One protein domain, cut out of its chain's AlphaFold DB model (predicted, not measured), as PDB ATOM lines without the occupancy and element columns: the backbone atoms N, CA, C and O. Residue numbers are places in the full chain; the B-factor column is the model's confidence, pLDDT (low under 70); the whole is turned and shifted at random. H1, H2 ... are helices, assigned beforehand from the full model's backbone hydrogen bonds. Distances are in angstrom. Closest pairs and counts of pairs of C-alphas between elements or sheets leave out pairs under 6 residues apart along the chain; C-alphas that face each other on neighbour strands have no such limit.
ATOM      1  N   ILE A  32     152.818 165.908 118.900       96.50
ATOM      2  CA  ILE A  32     152.426 164.595 118.386       96.50
ATOM      3  C   ILE A  32     152.971 163.524 119.338       96.50
ATOM      4  O   ILE A  32     154.108 163.606 119.796       96.50
ATOM      5  N   THR A  33     152.133 162.546 119.674       96.38
ATOM      6  CA  THR A  33     152.470 161.418 120.553       96.38
ATOM      7  C   THR A  33     151.991 160.101 119.946       96.38
ATOM      8  O   THR A  33     151.310 160.082 118.919       96.38
ATOM      9  N   LYS A  34     152.271 158.972 120.606       95.75
ATOM     10  CA  LYS A  34     151.693 157.673 120.220       95.75
ATOM     11  C   LYS A  34     150.162 157.656 120.272       95.75
ATOM     12  O   LYS A  34     149.545 156.994 119.449       95.75
ATOM     13  N   GLU A  35     149.542 158.421 121.172       95.88
ATOM     14  CA  GLU A  35     148.080 158.581 121.176       95.88
ATOM     15  C   GLU A  35     147.607 159.310 119.909       95.88
ATOM     16  O   GLU A  35     146.633 158.912 119.280       95.88
ATOM     17  N   SER A  36     148.358 160.313 119.450       96.94
ATOM     18  CA  SER A  36     148.094 161.000 118.178       96.94
ATOM     19  C   SER A  36     148.214 160.062 116.970       96.94
ATOM     20  O   SER A  36     147.480 160.213 116.000       96.94
ATOM     21  N   ALA A  37     149.105 159.066 117.026       96.75
ATOM     22  CA  ALA A  37     149.224 158.039 115.988       96.75
ATOM     23  C   ALA A  37     148.013 157.091 115.950       96.75
ATOM     24  O   ALA A  37     147.652 156.590 114.888       96.75
ATOM     25  N   LYS A  38     147.352 156.868 117.091       96.44
ATOM     26  CA  LYS A  38     146.058 156.180 117.143       96.44
ATOM     27  C   LYS A  38     144.945 157.053 116.556       96.44
ATOM     28  O   LYS A  38     144.149 156.566 115.760       96.44
ATOM     29  N   GLU A  39     144.935 158.344 116.883       96.62
ATOM     30  CA  GLU A  39     144.046 159.362 116.295       96.62
ATOM     31  C   GLU A  39     144.645 159.994 115.022       96.62
ATOM     32  O   GLU A  39     144.705 161.221 114.860       96.62
ATOM     33  N   TRP A  40     145.167 159.147 114.130       97.44
ATOM     34  CA  TRP A  40     145.971 159.584 112.990       97.44
ATOM     35  C   TRP A  40     145.223 160.550 112.066       97.44
ATOM     36  O   TRP A  40     145.830 161.461 111.504       97.44
ATOM     37  N   ASP A  41     143.915 160.363 111.897       97.44
ATOM     38  CA  ASP A  41     143.067 161.149 111.009       97.44
ATOM     39  C   ASP A  41     142.974 162.596 111.500       97.44
ATOM     40  O   ASP A  41     143.298 163.525 110.756       97.44
ATOM     41  N   LYS A  42     142.639 162.783 112.781       97.81
ATOM     42  CA  LYS A  42     142.591 164.091 113.443       97.81
ATOM     43  C   LYS A  42     143.954 164.763 113.419       97.81
ATOM     44  O   LYS A  42     144.045 165.947 113.101       97.81
ATOM     45  N   THR A  43     145.008 164.000 113.708       98.12
ATOM     46  CA  THR A  43     146.377 164.519 113.751       98.12
ATOM     47  C   THR A  43     146.822 165.013 112.377       98.12
ATOM     48  O   THR A  43     147.300 166.137 112.256       98.12
ATOM     49  N   ILE A  44     146.626 164.225 111.313       98.19
ATOM     50  CA  ILE A  44     146.993 164.651 109.957       98.19
ATOM     51  C   ILE A  44     146.165 165.862 109.524       98.19
ATOM     52  O   ILE A  44     146.737 166.783 108.945       98.19
ATOM     53  N   ILE A  45     144.856 165.890 109.807       98.25
ATOM     54  CA  ILE A  45     144.004 167.046 109.489       98.25
ATOM     55  C   ILE A  45     144.545 168.301 110.177       98.25
ATOM     56  O   ILE A  45     144.830 169.285 109.500       98.25
ATOM     57  N   GLN A  46     144.769 168.240 111.491       98.00
ATOM     58  CA  GLN A  46     145.264 169.368 112.275       98.00
ATOM     59  C   GLN A  46     146.609 169.887 111.758       98.00
ATOM     60  O   GLN A  46     146.790 171.098 111.627       98.00
ATOM     61  N   VAL A  47     147.554 168.990 111.464       97.56
ATOM     62  CA  VAL A  47     148.886 169.388 110.991       97.56
ATOM     63  C   VAL A  47     148.801 169.978 109.582       97.56
ATOM     64  O   VAL A  47     149.371 171.037 109.343       97.56
ATOM     65  N   VAL A  48     148.068 169.351 108.654       97.44
ATOM     66  CA  VAL A  48     147.937 169.858 107.275       97.44
ATOM     67  C   VAL A  48     147.258 171.224 107.249       97.44
ATOM     68  O   VAL A  48     147.731 172.120 106.552       97.44
ATOM     69  N   GLU A  49     146.182 171.410 108.011       96.44
ATOM     70  CA  GLU A  49     145.500 172.703 108.104       96.44
ATOM     71  C   GLU A  49     146.390 173.761 108.766       96.44
ATOM     72  O   GLU A  49     146.480 174.880 108.264       96.44
ATOM     73  N   GLY A  50     147.094 173.404 109.846       95.44
ATOM     74  CA  GLY A  50     147.965 174.320 110.583       95.44
ATOM     75  C   GLY A  50     149.239 174.732 109.835       95.44
ATOM     76  O   GLY A  50     149.722 175.852 110.013       95.44
ATOM     77  N   GLU A  51     149.775 173.864 108.975       94.81
ATOM     78  CA  GLU A  51     150.915 174.182 108.104       94.81
ATOM     79  C   GLU A  51     150.503 174.902 106.813       94.81
ATOM     80  O   GLU A  51     151.360 175.436 106.102       94.81
ATOM     81  N   SER A  52     149.210 174.932 106.483       95.31
ATOM     82  CA  SER A  52     148.735 175.517 105.234       95.31
ATOM     83  C   SER A  52     148.486 177.013 105.343       95.31
ATOM     84  O   SER A  52     147.713 177.480 106.176       95.31
ATOM     85  N   LEU A  53     149.077 177.783 104.425       94.94
ATOM     86  CA  LEU A  53     148.800 179.216 104.337       94.94
ATOM     87  C   LEU A  53     147.349 179.476 103.910       94.94
ATOM     88  O   LEU A  53     146.668 180.318 104.495       94.94
ATOM     89  N   ILE A  54     146.879 178.747 102.893       95.75
ATOM     90  CA  ILE A  54     145.497 178.774 102.407       95.75
ATOM     91  C   ILE A  54     144.966 177.358 102.198       95.75
ATOM     92  O   ILE A  54     145.723 176.422 101.960       95.75
ATOM     93  N   GLU A  55     143.650 177.211 102.283       94.50
ATOM     94  CA  GLU A  55     142.960 175.925 102.205       94.50
ATOM     95  C   GLU A  55     143.077 175.257 100.829       94.50
ATOM     96  O   GLU A  55     143.000 174.037 100.695       94.50
ATOM     97  N   ASP A  56     143.354 176.045  99.791       95.69
ATOM     98  CA  ASP A  56     143.566 175.561  98.430       95.69
ATOM     99  C   ASP A  56     144.840 174.706  98.298       95.69
ATOM    100  O   ASP A  56     144.944 173.923  97.354       95.69
ATOM    101  N   TRP A  57     145.781 174.775  99.255       95.38
ATOM    102  CA  TRP A  57     146.938 173.862  99.310       95.38
ATOM    103  C   TRP A  57     146.520 172.396  99.488       95.38
ATOM    104  O   TRP A  57     147.242 171.492  99.062       95.38
ATOM    105  N   TYR A  58     145.338 172.166 100.064       93.94
ATOM    106  CA  TYR A  58     144.731 170.849 100.246       93.94
ATOM    107  C   TYR A  58     143.324 170.760  99.634       93.94
ATOM    108  O   TYR A  58     142.488 169.979 100.080       93.94
ATOM    109  N   GLY A  59     143.046 171.532  98.579       92.06
ATOM    110  CA  GLY A  59     141.811 171.370  97.804       92.06
ATOM    111  C   GLY A  59     140.562 172.018  98.397       92.06
ATOM    112  O   GLY A  59     139.479 171.800  97.861       92.06
ATOM    113  N   ASN A  60     140.686 172.808  99.473       91.75
ATOM    114  CA  ASN A  60     139.546 173.365 100.210       91.75
ATOM    115  C   ASN A  60     138.521 172.278 100.608       91.75
ATOM    116  O   ASN A  60     137.305 172.466 100.541       91.75
ATOM    117  N   GLU A  61     139.023 171.097 100.963       92.19
ATOM    118  CA  GLU A  61     138.235 169.961 101.429       92.19
ATOM    119  C   GLU A  61     138.917 169.307 102.633       92.19
ATOM    120  O   GLU A  61     139.922 169.801 103.131       92.19
ATOM    121  N   ASN A  62     138.388 168.189 103.128       95.88
ATOM    122  CA  ASN A  62     139.058 167.465 104.201       95.88
ATOM    123  C   ASN A  62     140.461 166.996 103.735       95.88
ATOM    124  O   ASN A  62     140.547 166.290 102.720       95.88
ATOM    125  N   PRO A  63     141.543 167.307 104.479       96.69
ATOM    126  CA  PRO A  63     142.907 166.931 104.112       96.69
ATOM    127  C   PRO A  63     143.103 165.451 103.768       96.69
ATOM    128  O   PRO A  63     143.806 165.135 102.810       96.69
ATOM    129  N   ILE A  64     142.453 164.527 104.484       96.88
ATOM    130  CA  ILE A  64     142.559 163.086 104.204       96.88
ATOM    131  C   ILE A  64     141.972 162.759 102.833       96.88
ATOM    132  O   ILE A  64     142.561 161.995 102.066       96.88
ATOM    133  N   ILE A  65     140.823 163.351 102.500       95.62
ATOM    134  CA  ILE A  65     140.182 163.138 101.202       95.62
ATOM    135  C   ILE A  65     141.088 163.664 100.085       95.62
ATOM    136  O   ILE A  65     141.341 162.935  99.122       95.62
ATOM    137  N   TYR A  66     141.633 164.872 100.241       94.62
ATOM    138  CA  TYR A  66     142.575 165.454  99.287       94.62
ATOM    139  C   TYR A  66     143.819 164.574  99.096       94.62
ATOM    140  O   TYR A  66     144.185 164.239  97.965       94.62
ATOM    141  N   LEU A  67     144.454 164.142 100.190       95.56
ATOM    142  CA  LEU A  67     145.655 163.308 100.145       95.56
ATOM    143  C   LEU A  67     145.401 161.982  99.418       95.56
ATOM    144  O   LEU A  67     146.253 161.534  98.650       95.56
ATOM    145  N   ARG A  68     144.226 161.373  99.607       95.19
ATOM    146  CA  ARG A  68     143.845 160.131  98.919       95.19
ATOM    147  C   ARG A  68     143.537 160.358  97.441       95.19
ATOM    148  O   ARG A  68     144.069 159.642  96.599       95.19
ATOM    149  N   LYS A  69     142.722 161.366  97.104       92.94
ATOM    150  CA  LYS A  69     142.352 161.683  95.709       92.94
ATOM    151  C   LYS A  69     143.558 162.057  94.851       92.94
ATOM    152  O   LYS A  69     143.592 161.728  93.671       92.94
ATOM    153  N   THR A  70     144.543 162.728  95.442       90.25
ATOM    154  CA  THR A  70     145.785 163.122  94.758       90.25
ATOM    155  C   THR A  70     146.844 162.018  94.733       90.25
ATOM    156  O   THR A  70     147.915 162.216  94.164       90.25
ATOM    157  N   GLY A  71     146.586 160.866  95.363       92.69
ATOM    158  CA  GLY A  71     147.548 159.768  95.478       92.69
ATOM    159  C   GLY A  71     148.742 160.064  96.394       92.69
ATOM    160  O   GLY A  71     149.656 159.245  96.483       92.69
ATOM    161  N   LYS A  72     148.751 161.208  97.097       92.94
ATOM    162  CA  LYS A  72     149.779 161.547  98.095       92.94
ATOM    163  C   LYS A  72     149.767 160.546  99.254       92.94
ATOM    164  O   LYS A  72     150.837 160.160  99.729       92.94
ATOM    165  N   MET A  73     148.576 160.106  99.660       96.62
ATOM    166  CA  MET A  73     148.348 158.987 100.573       96.62
ATOM    167  C   MET A  73     148.032 157.734  99.759       96.62
ATOM    168  O   MET A  73     146.967 157.628  99.148       96.62
ATOM    169  N   SER A  74     148.978 156.795  99.741       97.06
ATOM    170  CA  SER A  74     148.810 155.521  99.040       97.06
ATOM    171  C   SER A  74     147.840 154.596  99.786       97.06
ATOM    172  O   SER A  74     147.579 154.784 100.974       97.06
ATOM    173  N   GLU A  75     147.338 153.553  99.120       97.12
ATOM    174  CA  GLU A  75     146.547 152.513  99.793       97.12
ATOM    175  C   GLU A  75     147.351 151.813 100.900       97.12
ATOM    176  O   GLU A  75     146.818 151.534 101.971       97.12
ATOM    177  N   LYS A  76     148.660 151.604 100.686       97.75
ATOM    178  CA  LYS A  76     149.564 151.063 101.709       97.75
ATOM    179  C   LYS A  76     149.643 151.988 102.925       97.75
ATOM    180  O   LYS A  76     149.517 151.505 104.047       97.75
ATOM    181  N   ASP A  77     149.822 153.292 102.703       97.88
ATOM    182  CA  ASP A  77     149.883 154.283 103.782       97.88
ATOM    183  C   ASP A  77     148.558 154.289 104.561       97.88
ATOM    184  O   ASP A  77     148.552 154.217 105.784       97.88
ATOM    185  N   PHE A  78     147.427 154.309 103.852       97.75
ATOM    186  CA  PHE A  78     146.097 154.307 104.459       97.75
ATOM    187  C   PHE A  78     145.833 153.040 105.288       97.75
ATOM    188  O   PHE A  78     145.310 153.123 106.400       97.75
ATOM    189  N   ASN A  79     146.232 151.868 104.784       97.81
ATOM    190  CA  ASN A  79     146.098 150.600 105.503       97.81
ATOM    191  C   ASN A  79     146.971 150.562 106.763       97.81
ATOM    192  O   ASN A  79     146.518 150.081 107.801       97.81
ATOM    193  N   PHE A  80     148.191 151.097 106.688       98.25
ATOM    194  CA  PHE A  80     149.061 151.265 107.850       98.25
ATOM    195  C   PHE A  80     148.417 152.179 108.901       98.25
ATOM    196  O   PHE A  80     148.243 151.753 110.039       98.25
ATOM    197  N   LEU A  81     147.961 153.371 108.513       97.94
ATOM    198  CA  LEU A  81     147.309 154.328 109.415       97.94
ATOM    199  C   LEU A  81     146.061 153.727 110.089       97.94
ATOM    200  O   LEU A  81     145.926 153.750 111.310       97.94
ATOM    201  N   THR A  82     145.209 153.056 109.311       97.31
ATOM    202  CA  THR A  82     144.017 152.354 109.825       97.31
ATOM    203  C   THR A  82     144.374 151.212 110.789       97.31
ATOM    204  O   THR A  82     143.572 150.828 111.643       97.31
ATOM    205  N   SER A  83     145.567 150.620 110.664       96.75
ATOM    206  CA  SER A  83     146.034 149.596 111.604       96.75
ATOM    207  C   SER A  83     146.407 150.181 112.969       96.75
ATOM    208  O   SER A  83     146.188 149.510 113.975       96.75
ATOM    209  N   LEU A  84     146.895 151.428 113.016       96.69
ATOM    210  CA  LEU A  84     147.240 152.133 114.256       96.69
ATOM    211  C   LEU A  84     145.992 152.487 115.070       96.69
ATOM    212  O   LEU A  84     145.974 152.293 116.282       96.69
ATOM    213  N   GLU A  85     144.918 152.913 114.400       93.75
ATOM    214  CA  GLU A  85     143.626 153.245 115.024       93.75
ATOM    215  C   GLU A  85     143.054 152.083 115.859       93.75
ATOM    216  O   GLU A  85     142.441 152.278 116.909       93.75
ATOM    217  N   LYS A  86     143.298 150.845 115.412       92.56
ATOM    218  CA  LYS A  86     142.805 149.617 116.055       92.56
ATOM    219  C   LYS A  86     143.656 149.161 117.240       92.56
ATOM    220  O   LYS A  86     143.276 148.202 117.914       92.56
ATOM    221  N   LYS A  87     144.807 149.791 117.477       91.56
ATOM    222  CA  LYS A  87     145.734 149.421 118.547       91.56
ATOM    223  C   LYS A  87     145.447 150.182 119.837       91.56
ATOM    224  O   LYS A  87     144.797 151.229 119.875       91.56
ATOM    225  N   ASP A  88     145.965 149.642 120.932       87.81
ATOM    226  CA  ASP A  88     146.154 150.429 122.142       87.81
ATOM    227  C   ASP A  88     147.416 151.289 121.983       87.81
ATOM    228  O   ASP A  88     148.438 150.796 121.498       87.81
ATOM    229  N   ALA A  89     147.369 152.560 122.382       82.94
ATOM    230  CA  ALA A  89     148.491 153.474 122.192       82.94
ATOM    231  C   ALA A  89     149.755 153.026 122.944       82.94
ATOM    232  O   ALA A  89     150.868 153.270 122.478       82.94
ATOM    233  N   THR A  90     149.608 152.299 124.060       89.31
ATOM    234  CA  THR A  90     150.740 151.725 124.809       89.31
ATOM    235  C   THR A  90     151.446 150.596 124.050       89.31
ATOM    236  O   THR A  90     152.583 150.259 124.372       89.31
ATOM    237  N   THR A  91     150.794 150.033 123.028       93.12
ATOM    238  CA  THR A  91     151.310 148.924 122.207       93.12
ATOM    239  C   THR A  91     151.878 149.370 120.861       93.12
ATOM    240  O   THR A  91     152.467 148.551 120.158       93.12
ATOM    241  N   ILE A  92     151.731 150.651 120.503       94.44
ATOM    242  CA  ILE A  92     152.364 151.225 119.311       94.44
ATOM    243  C   ILE A  92     153.879 151.254 119.544       94.44
ATOM    244  O   ILE A  92     154.367 151.843 120.518       94.44
ATOM    245  N   THR A  93     154.632 150.590 118.669       96.38
ATOM    246  CA  THR A  93     156.093 150.520 118.796       96.38
ATOM    247  C   THR A  93     156.737 151.858 118.432       96.38
ATOM    248  O   THR A  93     156.110 152.730 117.829       96.38
ATOM    249  N   ASP A  94     157.999 152.054 118.815       96.00
ATOM    250  CA  ASP A  94     158.739 153.264 118.425       96.00
ATOM    251  C   ASP A  94     158.969 153.326 116.907       96.00
ATOM    252  O   ASP A  94     158.956 154.409 116.329       96.00
ATOM    253  N   GLU A  95     159.107 152.168 116.256       97.19
ATOM    254  CA  GLU A  95     159.211 152.052 114.797       97.19
ATOM    255  C   GLU A  95     157.912 152.491 114.112       97.19
ATOM    256  O   GLU A  95     157.938 153.363 113.251       97.19
ATOM    257  N   GLU A  96     156.759 151.988 114.560       97.56
ATOM    258  CA  GLU A  96     155.456 152.380 114.008       97.56
ATOM    259  C   GLU A  96     155.154 153.861 114.237       97.56
ATOM    260  O   GLU A  96     154.585 154.539 113.382       97.56
ATOM    261  N   TYR A  97     155.547 154.384 115.396       97.56
ATOM    262  CA  TYR A  97     155.424 155.804 115.679       97.56
ATOM    263  C   TYR A  97     156.327 156.649 114.765       97.56
ATOM    264  O   TYR A  97     155.876 157.663 114.232       97.56
ATOM    265  N   SER A  98     157.564 156.209 114.518       97.88
ATOM    266  CA  SER A  98     158.471 156.857 113.565       97.88
ATOM    267  C   SER A  98     157.903 156.843 112.143       97.88
ATOM    268  O   SER A  98     157.874 157.885 111.491       97.88
ATOM    269  N   ASP A  99     157.378 155.704 111.686       98.06
ATOM    270  CA  ASP A  99     156.739 155.572 110.372       98.06
ATOM    271  C   ASP A  99     155.528 156.511 110.235       98.06
ATOM    272  O   ASP A  99     155.318 157.138 109.192       98.06
ATOM    273  N   PHE A 100     154.736 156.663 111.301       98.38
ATOM    274  CA  PHE A 100     153.643 157.631 111.341       98.38
ATOM    275  C   PHE A 100     154.143 159.077 111.205       98.38
ATOM    276  O   PHE A 100     153.615 159.832 110.383       98.38
ATOM    277  N   LEU A 101     155.177 159.467 111.956       98.06
ATOM    278  CA  LEU A 101     155.773 160.802 111.848       98.06
ATOM    279  C   LEU A 101     156.337 161.066 110.447       98.06
ATOM    280  O   LEU A 101     156.179 162.170 109.919       98.06
ATOM    281  N   ASP A 102     156.941 160.065 109.810       97.75
ATOM    282  CA  ASP A 102     157.428 160.171 108.436       97.75
ATOM    283  C   ASP A 102     156.291 160.445 107.446       97.75
ATOM    284  O   ASP A 102     156.446 161.280 106.549       97.75
ATOM    285  N   LEU A 103     155.121 159.825 107.632       98.06
ATOM    286  CA  LEU A 103     153.929 160.134 106.837       98.06
ATOM    287  C   LEU A 103     153.419 161.557 107.090       98.06
ATOM    288  O   LEU A 103     153.153 162.279 106.126       98.06
ATOM    289  N   VAL A 104     153.347 161.999 108.349       97.31
ATOM    290  CA  VAL A 104     152.965 163.383 108.689       97.31
ATOM    291  C   VAL A 104     153.902 164.379 107.997       97.31
ATOM    292  O   VAL A 104     153.442 165.302 107.320       97.31
ATOM    293  N   ASN A 105     155.217 164.168 108.072       95.88
ATOM    294  CA  ASN A 105     156.204 165.009 107.391       95.88
ATOM    295  C   ASN A 105     156.054 164.953 105.861       95.88
ATOM    296  O   ASN A 105     156.063 165.989 105.188       95.88
ATOM    297  N   LYS A 106     155.876 163.753 105.294       95.75
ATOM    298  CA  LYS A 106     155.677 163.530 103.854       95.75
ATOM    299  C   LYS A 106     154.484 164.322 103.321       95.75
ATOM    300  O   LYS A 106     154.609 164.949 102.268       95.75
ATOM    301  N   TYR A 107     153.352 164.309 104.024       95.62
ATOM    302  CA  TYR A 107     152.125 164.974 103.577       95.62
ATOM    303  C   TYR A 107     152.215 166.502 103.614       95.62
ATOM    304  O   TYR A 107     151.581 167.156 102.788       95.62
ATOM    305  N   ASN A 108     153.074 167.062 104.470       94.44
ATOM    306  CA  ASN A 108     153.264 168.509 104.601       94.44
ATOM    307  C   ASN A 108     154.373 169.081 103.700       94.44
ATOM    308  O   ASN A 108     154.314 170.242 103.297       94.44
TER     309      ASN A 108
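This is residues 32 to 108 of the 246 residues of an uncharacterized protein of Fusobacterium mortiferum ATCC 9817 (UniProt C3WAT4). Five short helices, H1 to H5, follow one another round a rough ring, with the end of H5 coming back to H1, and the longest helix, H6, lies across one face of this ring. H3 sits at one end of the long axis, and the link from H5 to H6 bulges at the other. The printed part has 77 residues with six named helices, H1 to H6 in chain order, and no named strand: all helix, mostly crossed packing. It is compact, with a radius of gyration of the C-alphas of 12.1 A, but elongated in outline, 37 by 23 by 17 A.

H1, residues 34 to 38, touches H5, residues 75 to 85; their closest C-alphas, of Lys 38 and Glu 85, are 4.4 A apart. H2, residues 40 to 51, is the hub. It touches H4, residues 63 to 69, about perpendicular at 78 degrees, closest at the C-alphas of Ile 45 and Pro 63, 5.5 A. H2 touches H6, residues 94 to 108, through residues 104 to 108 of H6 alone, at a steep tilt of 40 degrees, the same way; the closest C-alphas, of Val 48 and Asn 108, are 6.1 A apart. H3, residues 55 to 58, is close to but not clearly touching H4, with C-alphas 58 and 66 at 5.9 A. Every O i to N i+4 pair is within hydrogen-bond range in H1, H2, H4, H5 and H6; H3 is too short for one.

H1 begins at C-alpha 34, (151.693, 157.673, 120.220). H2 is 16.2 A long, H5 15.5 A and H6 21.3 A, ending at C-alpha 108, (153.264, 168.509, 104.601).

The C-alphas of Asp 56 and Thr 91, 36.5 A apart, are the farthest. The printed part has no cut, no link is long, and no printed residue is under 70 in pLDDT.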